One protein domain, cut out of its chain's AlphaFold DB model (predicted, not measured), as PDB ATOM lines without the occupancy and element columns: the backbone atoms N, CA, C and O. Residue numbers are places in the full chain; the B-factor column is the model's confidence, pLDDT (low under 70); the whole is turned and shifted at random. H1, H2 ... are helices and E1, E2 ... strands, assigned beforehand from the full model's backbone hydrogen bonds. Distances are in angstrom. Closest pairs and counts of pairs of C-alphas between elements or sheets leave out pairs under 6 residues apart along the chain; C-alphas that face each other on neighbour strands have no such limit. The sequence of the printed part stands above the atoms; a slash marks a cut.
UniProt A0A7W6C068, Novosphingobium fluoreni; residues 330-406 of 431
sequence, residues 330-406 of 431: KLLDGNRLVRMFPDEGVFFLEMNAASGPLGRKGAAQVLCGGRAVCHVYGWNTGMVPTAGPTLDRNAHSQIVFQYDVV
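This is residues 330 to 406 of the 431 residues of a protein of Novosphingobium fluoreni (UniProt A0A7W6C068). Picture a twisted sheet of four strands with one helix, H1, lying slantwise over one face; a short helix, H2, only grazes the sheet, after a long stretch with no named element. The printed part has 77 residues, with E1, E2, H1, E3, H2 and E4 in that order. The mixed sheet runs E1, E2, E3, E4, with E2 and E3 parallel and the other neighbours antiparallel. The class is mixed, helices and strands; the whole is compact, with a radius of gyration of the C-alphas of 11.4 A and spans of 29 by 28 by 16 A.

Start at E1, residues 336 to 341, which forms a hairpin with E2, residues 346 to 350; look for N 338 and O 348, 2.9 A apart. H1, residues 357 to 368, leads to E3, residues 374 to 379, parallel to E2, with N 347 and O 375 2.8 A apart. E2, H1 and E3 form a strand-helix-strand unit, two parallel neighbour strands with a helix between, and its crossover is right-handed. H2, residues 393 to 397, grazes the sheet with residues 395 to 397. E4, residues 401 to 405, is antiparallel to E3, with N 376 and O 403 2.8 A apart. H1 has a height over the sheet of 8.5 A; its closest C-alphas to E4 are Ala 364 and Tyr 403, 6.5 A. In H1 and H2 every O i to N i+4 pair is within hydrogen-bond range.

Find C-alpha 336 at (112.487, 63.553, 27.470), where E1 begins its 15.2 A. H1 spans 16.6 A and E3 17.0 A. E4 ends at C-alpha 405, (126.792, 52.463, 18.888).

The C-alphas of Lys 330 and Arg 393, the two farthest apart, are 31.6 A apart. The printed part has no cut, and the link from E3 to H2 is long. Mean pLDDT of the printed part is 79.7, with 13 residues under 70, among them 330 to 332 and 369 to 371.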
ATOM      1  N   LYS A 330     112.385  59.997  35.501       44.41
ATOM      2  CA  LYS A 330     113.248  59.225  36.402       44.41
ATOM      3  C   LYS A 330     114.102  58.138  35.727       44.41
ATOM      4  O   LYS A 330     115.191  57.868  36.216       44.41
ATOM      5  N   LEU A 331     113.639  57.520  34.632       47.06
ATOM      6  CA  LEU A 331     114.381  56.449  33.942       47.06
ATOM      7  C   LEU A 331     115.391  56.987  32.914       47.06
ATOM      8  O   LEU A 331     116.371  56.322  32.601       47.06
ATOM      9  N   LEU A 332     115.160  58.201  32.409       64.75
ATOM     10  CA  LEU A 332     116.036  58.892  31.458       64.75
ATOM     11  C   LEU A 332     116.787  60.062  32.120       64.75
ATOM     12  O   LEU A 332     117.229  60.978  31.432       64.75
ATOM     13  N   ASP A 333     116.912  60.051  33.450       74.00
ATOM     14  CA  ASP A 333     117.553  61.107  34.251       74.00
ATOM     15  C   ASP A 333     117.033  62.524  33.947       74.00
ATOM     16  O   ASP A 333     117.770  63.486  33.762       74.00
ATOM     17  N   GLY A 334     115.722  62.656  33.800       74.31
ATOM     18  CA  GLY A 334     115.061  63.910  33.487       74.31
ATOM     19  C   GLY A 334     114.902  64.184  31.992       74.31
ATOM     20  O   GLY A 334     114.058  65.006  31.647       74.31
ATOM     21  N   ASN A 335     115.670  63.521  31.121       78.38
ATOM     22  CA  ASN A 335     115.616  63.731  29.672       78.38
ATOM     23  C   ASN A 335     114.304  63.199  29.088       78.38
ATOM     24  O   ASN A 335     113.794  62.155  29.498       78.38
ATOM     25  N   ARG A 336     113.755  63.909  28.105       82.12
ATOM     26  CA  ARG A 336     112.487  63.553  27.470       82.12
ATOM     27  C   ARG A 336     112.751  62.951  26.100       82.12
ATOM     28  O   ARG A 336     113.295  63.613  25.227       82.12
ATOM     29  N   LEU A 337     112.335  61.707  25.882       80.00
ATOM     30  CA  LEU A 337     112.312  61.134  24.537       80.00
ATOM     31  C   LEU A 337     111.237  61.847  23.714       80.00
ATOM     32  O   LEU A 337     110.051  61.735  24.016       80.00
ATOM     33  N   VAL A 338     111.662  62.593  22.697       80.00
ATOM     34  CA  VAL A 338     110.765  63.349  21.814       80.00
ATOM     35  C   VAL A 338     110.437  62.548  20.564       80.00
ATOM     36  O   VAL A 338     109.322  62.640  20.054       80.00
ATOM     37  N   ARG A 339     111.385  61.745  20.065       75.88
ATOM     38  CA  ARG A 339     111.180  60.959  18.848       75.88
ATOM     39  C   ARG A 339     112.036  59.701  18.800       75.88
ATOM     40  O   ARG A 339     113.120  59.668  19.370       75.88
ATOM     41  N   MET A 340     111.569  58.686  18.080       77.25
ATOM     42  CA  MET A 340     112.314  57.454  17.831       77.25
ATOM     43  C   MET A 340     112.041  56.924  16.424       77.25
ATOM     44  O   MET A 340     110.920  57.015  15.929       77.25
ATOM     45  N   PHE A 341     113.075  56.340  15.833       80.12
ATOM     46  CA  PHE A 341     113.115  55.726  14.512       80.12
ATOM     47  C   PHE A 341     113.681  54.316  14.694       80.12
ATOM     48  O   PHE A 341     114.900  54.126  14.744       80.12
ATOM     49  N   PRO A 342     112.807  53.337  14.985       62.38
ATOM     50  CA  PRO A 342     113.236  52.038  15.486       62.38
ATOM     51  C   PRO A 342     114.044  51.239  14.472       62.38
ATOM     52  O   PRO A 342     114.992  50.576  14.897       62.38
ATOM     53  N   ASP A 343     113.678  51.336  13.193       67.56
ATOM     54  CA  ASP A 343     114.258  50.579  12.080       67.56
ATOM     55  C   ASP A 343     115.668  51.084  11.739       67.56
ATOM     56  O   ASP A 343     116.572  50.300  11.462       67.56
ATOM     57  N   GLU A 344     115.886  52.394  11.857       79.00
ATOM     58  CA  GLU A 344     117.172  53.067  11.661       79.00
ATOM     59  C   GLU A 344     118.020  53.114  12.942       79.00
ATOM     60  O   GLU A 344     119.194  53.484  12.913       79.00
ATOM     61  N   GLY A 345     117.430  52.752  14.084       74.75
ATOM     62  CA  GLY A 345     118.084  52.794  15.387       74.75
ATOM     63  C   GLY A 345     118.359  54.209  15.900       74.75
ATOM     64  O   GLY A 345     119.287  54.374  16.686       74.75
ATOM     65  N   VAL A 346     117.582  55.215  15.480       85.81
ATOM     66  CA  VAL A 346     117.810  56.628  15.824       85.81
ATOM     67  C   VAL A 346     116.811  57.120  16.878       85.81
ATOM     68  O   VAL A 346     115.612  56.872  16.775       85.81
ATOM     69  N   PHE A 347     117.272  57.854  17.889       87.88
ATOM     70  CA  PHE A 347     116.447  58.391  18.974       87.88
ATOM     71  C   PHE A 347     116.766  59.861  19.225       87.88
ATOM     72  O   PHE A 347     117.933  60.230  19.334       87.88
ATOM     73  N   PHE A 348     115.736  60.694  19.362       91.69
ATOM     74  CA  PHE A 348     115.875  62.119  19.652       91.69
ATOM     75  C   PHE A 348     115.378  62.436  21.060       91.69
ATOM     76  O   PHE A 348     114.213  62.204  21.404       91.69
ATOM     77  N   LEU A 349     116.270  63.004  21.861       90.00
ATOM     78  CA  LEU A 349     116.026  63.457  23.216       90.00
ATOM     79  C   LEU A 349     115.932  64.981  23.268       90.00
ATOM     80  O   LEU A 349     116.708  65.707  22.650       90.00
ATOM     81  N   GLU A 350     115.010  65.463  24.080       89.25
ATOM     82  CA  GLU A 350     115.084  66.789  24.666       89.25
ATOM     83  C   GLU A 350     115.796  66.673  26.014       89.25
ATOM     84  O   GLU A 350     115.388  65.917  26.901       89.25
ATOM     85  N   MET A 351     116.906  67.392  26.137       89.38
ATOM     86  CA  MET A 351     117.826  67.258  27.251       89.38
ATOM     87  C   MET A 351     117.349  68.073  28.445       89.38
ATOM     88  O   MET A 351     117.075  69.267  28.336       89.38
ATOM     89  N   ASN A 352     117.314  67.440  29.611       84.38
ATOM     90  CA  ASN A 352     117.112  68.150  30.862       84.38
ATOM     91  C   ASN A 352     118.438  68.776  31.296       84.38
ATOM     92  O   ASN A 352     119.446  68.077  31.425       84.38
ATOM     93  N   ALA A 353     118.434  70.083  31.557       81.12
ATOM     94  CA  ALA A 353     119.605  70.816  32.031       81.12
ATOM     95  C   ALA A 353     120.175  70.253  33.348       81.12
ATOM     96  O   ALA A 353     121.385  70.301  33.550       81.12
ATOM     97  N   ALA A 354     119.329  69.663  34.201       77.69
ATOM     98  CA  ALA A 354     119.731  69.018  35.452       77.69
ATOM     99  C   ALA A 354     120.357  67.622  35.258       77.69
ATOM    100  O   ALA A 354     120.951  67.095  36.196       77.69
ATOM    101  N   SER A 355     120.249  67.025  34.063       77.00
ATOM    102  CA  SER A 355     120.837  65.711  33.782       77.00
ATOM    103  C   SER A 355     122.360  65.808  33.665       77.00
ATOM    104  O   SER A 355     122.899  66.545  32.828       77.00
ATOM    105  N   GLY A 356     123.066  65.056  34.509       77.75
ATOM    106  CA  GLY A 356     124.528  64.991  34.499       77.75
ATOM    107  C   GLY A 356     125.062  64.075  33.386       77.75
ATOM    108  O   GLY A 356     124.316  63.261  32.842       77.75
ATOM    109  N   PRO A 357     126.366  64.121  33.050       74.06
ATOM    110  CA  PRO A 357     126.943  63.317  31.962       74.06
ATOM    111  C   PRO A 357     126.670  61.807  32.069       74.06
ATOM    112  O   PRO A 357     126.396  61.148  31.064       74.06
ATOM    113  N   LEU A 358     126.698  61.261  33.289       66.12
ATOM    114  CA  LEU A 358     126.402  59.850  33.550       66.12
ATOM    115  C   LEU A 358     124.926  59.512  33.324       66.12
ATOM    116  O   LEU A 358     124.628  58.476  32.737       66.12
ATOM    117  N   GLY A 359     124.010  60.392  33.727       68.56
ATOM    118  CA  GLY A 359     122.577  60.189  33.528       68.56
ATOM    119  C   GLY A 359     122.158  60.311  32.065       68.56
ATOM    120  O   GLY A 359     121.377  59.494  31.582       68.56
ATOM    121  N   ARG A 360     122.776  61.225  31.304       83.75
ATOM    122  CA  ARG A 360     122.607  61.321  29.840       83.75
ATOM    123  C   ARG A 360     123.069  60.051  29.127       83.75
ATOM    124  O   ARG A 360     122.365  59.520  28.270       83.75
ATOM    125  N   LYS A 361     124.234  59.520  29.518       77.94
ATOM    126  CA  LYS A 361     124.749  58.245  28.999       77.94
ATOM    127  C   LYS A 361     123.843  57.072  29.384       77.94
ATOM    128  O   LYS A 361     123.550  56.244  28.528       77.94
ATOM    129  N   GLY A 362     123.371  57.021  30.630       65.00
ATOM    130  CA  GLY A 362     122.430  56.003  31.101       65.00
ATOM    131  C   GLY A 362     121.122  56.021  30.309       65.00
ATOM    132  O   GLY A 362     120.689  54.980  29.821       65.00
ATOM    133  N   ALA A 363     120.556  57.209  30.075       74.56
ATOM    134  CA  ALA A 363     119.375  57.391  29.236       74.56
ATOM    135  C   ALA A 363     119.594  56.845  27.814       74.56
ATOM    136  O   ALA A 363     118.764  56.096  27.302       74.56
ATOM    137  N   ALA A 364     120.742  57.143  27.196       78.62
ATOM    138  CA  ALA A 364     121.080  56.622  25.873       78.62
ATOM    139  C   ALA A 364     121.272  55.095  25.856       78.62
ATOM    140  O   ALA A 364     120.821  54.425  24.931       78.62
ATOM    141  N   GLN A 365     121.893  54.519  26.888       75.44
ATOM    142  CA  GLN A 365     122.088  53.069  27.007       75.44
ATOM    143  C   GLN A 365     120.763  52.318  27.175       75.44
ATOM    144  O   GLN A 365     120.573  51.272  26.550       75.44
ATOM    145  N   VAL A 366     119.839  52.877  27.961       69.50
ATOM    146  CA  VAL A 366     118.472  52.359  28.109       69.50
ATOM    147  C   VAL A 366     117.747  52.367  26.761       69.50
ATOM    148  O   VAL A 366     117.127  51.367  26.406       69.50
ATOM    149  N   LEU A 367     117.874  53.444  25.979       76.38
ATOM    150  CA  LEU A 367     117.256  53.543  24.650       76.38
ATOM    151  C   LEU A 367     117.879  52.587  23.629       76.38
ATOM    152  O   LEU A 367     117.164  51.976  22.835       76.38
ATOM    153  N   CYS A 368     119.200  52.417  23.661       74.81
ATOM    154  CA  CYS A 368     119.880  51.549  22.709       74.81
ATOM    155  C   CYS A 368     119.628  50.059  22.953       74.81
ATOM    156  O   CYS A 368     119.756  49.288  22.005       74.81
ATOM    157  N   GLY A 369     119.287  49.629  24.175       65.06
ATOM    158  CA  GLY A 369     118.796  48.270  24.452       65.06
ATOM    159  C   GLY A 369     119.677  47.126  23.922       65.06
ATOM    160  O   GLY A 369     119.161  46.067  23.580       65.06
ATOM    161  N   GLY A 370     120.992  47.345  23.786       63.88
ATOM    162  CA  GLY A 370     121.941  46.364  23.243       63.88
ATOM    163  C   GLY A 370     121.975  46.221  21.712       63.88
ATOM    164  O   GLY A 370     122.556  45.257  21.214       63.88
ATOM    165  N   ARG A 371     121.373  47.146  20.949       69.75
ATOM    166  CA  ARG A 371     121.414  47.153  19.474       69.75
ATOM    167  C   ARG A 371     122.843  47.321  18.945       69.75
ATOM    168  O   ARG A 371     123.629  48.092  19.489       69.75
ATOM    169  N   ALA A 372     123.154  46.626  17.848       70.81
ATOM    170  CA  ALA A 372     124.464  46.688  17.187       70.81
ATOM    171  C   ALA A 372     124.716  48.019  16.454       70.81
ATOM    172  O   ALA A 372     125.868  48.419  16.296       70.81
ATOM    173  N   VAL A 373     123.641  48.688  16.022       77.00
ATOM    174  CA  VAL A 373     123.637  50.051  15.482       77.00
ATOM    175  C   VAL A 373     122.596  50.853  16.265       77.00
ATOM    176  O   VAL A 373     121.444  50.426  16.368       77.00
ATOM    177  N   CYS A 374     123.000  51.966  16.868       82.31
ATOM    178  CA  CYS A 374     122.120  52.858  17.616       82.31
ATOM    179  C   CYS A 374     122.683  54.277  17.616       82.31
ATOM    180  O   CYS A 374     123.868  54.459  17.872       82.31
ATOM    181  N   HIS A 375     121.832  55.269  17.406       91.75
ATOM    182  CA  HIS A 375     122.187  56.678  17.437       91.75
ATOM    183  C   HIS A 375     121.204  57.415  18.342       91.75
ATOM    184  O   HIS A 375     120.002  57.409  18.097       91.75
ATOM    185  N   VAL A 376     121.691  58.044  19.405       90.75
ATOM    186  CA  VAL A 376     120.876  58.885  20.287       90.75
ATOM    187  C   VAL A 376     121.409  60.304  20.211       90.75
ATOM    188  O   VAL A 376     122.566  60.550  20.542       90.75
ATOM    189  N   TYR A 377     120.558  61.233  19.801       94.44
ATOM    190  CA  TYR A 377     120.876  62.650  19.678       94.44
ATOM    191  C   TYR A 377     120.011  63.454  20.643       94.44
ATOM    192  O   TYR A 377     118.832  63.158  20.818       94.44
ATOM    193  N   GLY A 378     120.591  64.458  21.285       92.44
ATOM    194  CA  GLY A 378     119.938  65.300  22.274       92.44
ATOM    195  C   GLY A 378     120.061  66.777  21.934       92.44
ATOM    196  O   GLY A 378     121.152  67.232  21.595       92.44
ATOM    197  N   TRP A 379     118.970  67.527  22.085       94.25
ATOM    198  CA  TRP A 379     118.908  68.987  21.922       94.25
ATOM    199  C   TRP A 379     118.379  69.661  23.188       94.25
ATOM    200  O   TRP A 379     117.737  69.023  24.020       94.25
ATOM    201  N   ASN A 380     118.610  70.967  23.321       90.25
ATOM    202  CA  ASN A 380     117.927  71.775  24.333       90.25
ATOM    203  C   ASN A 380     116.411  71.832  24.072       90.25
ATOM    204  O   ASN A 380     115.946  71.599  22.951       90.25
ATOM    205  N   THR A 381     115.649  72.180  25.110       83.94
ATOM    206  CA  THR A 381     114.186  72.307  25.069       83.94
ATOM    207  C   THR A 381     113.697  73.100  23.863       83.94
ATOM    208  O   THR A 381     114.141  74.221  23.627       83.94
ATOM    209  N   GLY A 382     112.777  72.505  23.100       81.44
ATOM    210  CA  GLY A 382     112.179  73.136  21.920       81.44
ATOM    211  C   GLY A 382     113.040  73.151  20.650       81.44
ATOM    212  O   GLY A 382     112.549  73.600  19.620       81.44
ATOM    213  N   MET A 383     114.277  72.637  20.682       86.50
ATOM    214  CA  MET A 383     115.165  72.586  19.505       86.50
ATOM    215  C   MET A 383     115.236  71.205  18.835       86.50
ATOM    216  O   MET A 383     116.015  71.008  17.908       86.50
ATOM    217  N   VAL A 384     114.433  70.232  19.281       88.19
ATOM    218  CA  VAL A 384     114.428  68.893  18.676       88.19
ATOM    219  C   VAL A 384     113.806  68.945  17.267       88.19
ATOM    220  O   VAL A 384     112.661  69.389  17.134       88.19
ATOM    221  N   PRO A 385     114.500  68.455  16.221       85.94
ATOM    222  CA  PRO A 385     114.016  68.503  14.844       85.94
ATOM    223  C   PRO A 385     112.678  67.796  14.631       85.94
ATOM    224  O   PRO A 385     112.408  66.722  15.180       85.94
ATOM    225  N   THR A 386     111.853  68.377  13.757       79.44
ATOM    226  CA  THR A 386     110.527  67.840  13.444       79.44
ATOM    227  C   THR A 386     110.486  66.904  12.229       79.44
ATOM    228  O   THR A 386     109.448  66.279  11.990       79.44
ATOM    229  N   ALA A 387     111.596  66.689  11.517       75.25
ATOM    230  CA  ALA A 387     111.674  65.850  10.313       75.25
ATOM    231  C   ALA A 387     112.773  64.775  10.400       75.25
ATOM    232  O   ALA A 387     113.785  65.010  11.049       75.25
ATOM    233  N   GLY A 388     112.535  63.637   9.721       64.00
ATOM    234  CA  GLY A 388     113.475  62.532   9.436       64.00
ATOM    235  C   GLY A 388     114.143  61.824  10.633       64.00
ATOM    236  O   GLY A 388     114.194  62.388  11.722       64.00
ATOM    237  N   PRO A 389     114.709  60.612  10.435       72.31
ATOM    238  CA  PRO A 389     115.872  60.147  11.200       72.31
ATOM    239  C   PRO A 389     117.172  60.793  10.699       72.31
ATOM    240  O   PRO A 389     118.111  60.974  11.471       72.31
ATOM    241  N   THR A 390     117.230  61.154   9.411       81.81
ATOM    242  CA  THR A 390     118.372  61.837   8.793       81.81
ATOM    243  C   THR A 390     118.340  63.317   9.140       81.81
ATOM    244  O   THR A 390     117.381  64.020   8.823       81.81
ATOM    245  N   LEU A 391     119.403  63.788   9.777       83.25
ATOM    246  CA  LEU A 391     119.520  65.156  10.255       83.25
ATOM    247  C   LEU A 391     120.107  66.060   9.165       83.25
ATOM    248  O   LEU A 391     121.128  65.736   8.555       83.25
ATOM    249  N   ASP A 392     119.476  67.211   8.927       84.56
ATOM    250  CA  ASP A 392     120.070  68.251   8.090       84.56
ATOM    251  C   ASP A 392     121.246  68.945   8.808       84.56
ATOM    252  O   ASP A 392     121.522  68.717   9.990       84.56
ATOM    253  N   ARG A 393     121.970  69.803   8.082       86.19
ATOM    254  CA  ARG A 393     123.165  70.479   8.612       86.19
ATOM    255  C   ARG A 393     122.872  71.367   9.827       86.19
ATOM    256  O   ARG A 393     123.744  71.504  10.678       86.19
ATOM    257  N   ASN A 394     121.686  71.969   9.890       84.00
ATOM    258  CA  ASN A 394     121.280  72.858  10.974       84.00
ATOM    259  C   ASN A 394     120.855  72.053  12.211       84.00
ATOM    260  O   ASN A 394     121.257  72.350  13.329       84.00
ATOM    261  N   ALA A 395     120.119  70.963  12.009       84.88
ATOM    262  CA  ALA A 395     119.778  70.023  13.064       84.88
ATOM    263  C   ALA A 395     121.035  69.399  13.690       84.88
ATOM    264  O   ALA A 395     121.128  69.311  14.915       84.88
ATOM    265  N   HIS A 396     122.027  69.030  12.867       87.75
ATOM    266  CA  HIS A 396     123.308  68.493  13.335       87.75
ATOM    267  C   HIS A 396     124.113  69.487  14.178       87.75
ATOM    268  O   HIS A 396     124.708  69.086  15.176       87.75
ATOM    269  N   SER A 397     124.153  70.768  13.796       86.38
ATOM    270  CA  SER A 397     124.945  71.775  14.516       86.38
ATOM    271  C   SER A 397     124.361  72.151  15.881       86.38
ATOM    272  O   SER A 397     125.071  72.724  16.703       86.38
ATOM    273  N   GLN A 398     123.093  71.822  16.138       89.50
ATOM    274  CA  GLN A 398     122.392  72.139  17.386       89.50
ATOM    275  C   GLN A 398     122.383  70.985  18.405       89.50
ATOM    276  O   GLN A 398     121.819  71.137  19.492       89.50
ATOM    277  N   ILE A 399     122.988  69.838  18.077       91.75
ATOM    278  CA  ILE A 399     123.070  68.686  18.980       91.75
ATOM    279  C   ILE A 399     123.938  69.047  20.191       91.75
ATOM    280  O   ILE A 399     125.101  69.417  20.052       91.75
ATOM    281  N   VAL A 400     123.392  68.876  21.394       91.44
ATOM    282  CA  VAL A 400     124.103  69.090  22.669       91.44
ATOM    283  C   VAL A 400     124.506  67.780  23.353       91.44
ATOM    284  O   VAL A 400     125.236  67.787  24.345       91.44
ATOM    285  N   PHE A 401     124.025  66.641  22.850       92.62
ATOM    286  CA  PHE A 401     124.404  65.310  23.314       92.62
ATOM    287  C   PHE A 401     124.301  64.293  22.177       92.62
ATOM    288  O   PHE A 401     123.295  64.248  21.481       92.62
ATOM    289  N   GLN A 402     125.318  63.451  22.009       92.69
ATOM    290  CA  GLN A 402     125.326  62.400  20.996       92.69
ATOM    291  C   GLN A 402     125.890  61.107  21.581       92.69
ATOM    292  O   GLN A 402     126.907  61.117  22.279       92.69
ATOM    293  N   TYR A 403     125.228  59.993  21.286       90.62
ATOM    294  CA  TYR A 403     125.646  58.658  21.685       90.62
ATOM    295  C   TYR A 403     125.437  57.687  20.527       90.62
ATOM    296  O   TYR A 403     124.304  57.372  20.171       90.62
ATOM    297  N   ASP A 404     126.541  57.194  19.969       89.94
ATOM    298  CA  ASP A 404     126.525  56.262  18.848       89.94
ATOM    299  C   ASP A 404     127.077  54.896  19.258       89.94
ATOM    300  O   ASP A 404     128.163  54.776  19.832       89.94
ATOM    301  N   VAL A 405     126.345  53.851  18.896       82.69
ATOM    302  CA  VAL A 405     126.792  52.463  18.888       82.69
ATOM    303  C   VAL A 405     126.875  52.055  17.430       82.69
ATOM    304  O   VAL A 405     125.861  52.008  16.745       82.69
ATOM    305  N   VAL A 406     128.082  51.787  16.942       80.69
ATOM    306  CA  VAL A 406     128.306  51.271  15.589       80.69
ATOM    307  C   VAL A 406     129.275  50.088  15.642       80.69
ATOM    308  O   VAL A 406     130.200  50.098  16.463       80.69
TER     309      VAL A 406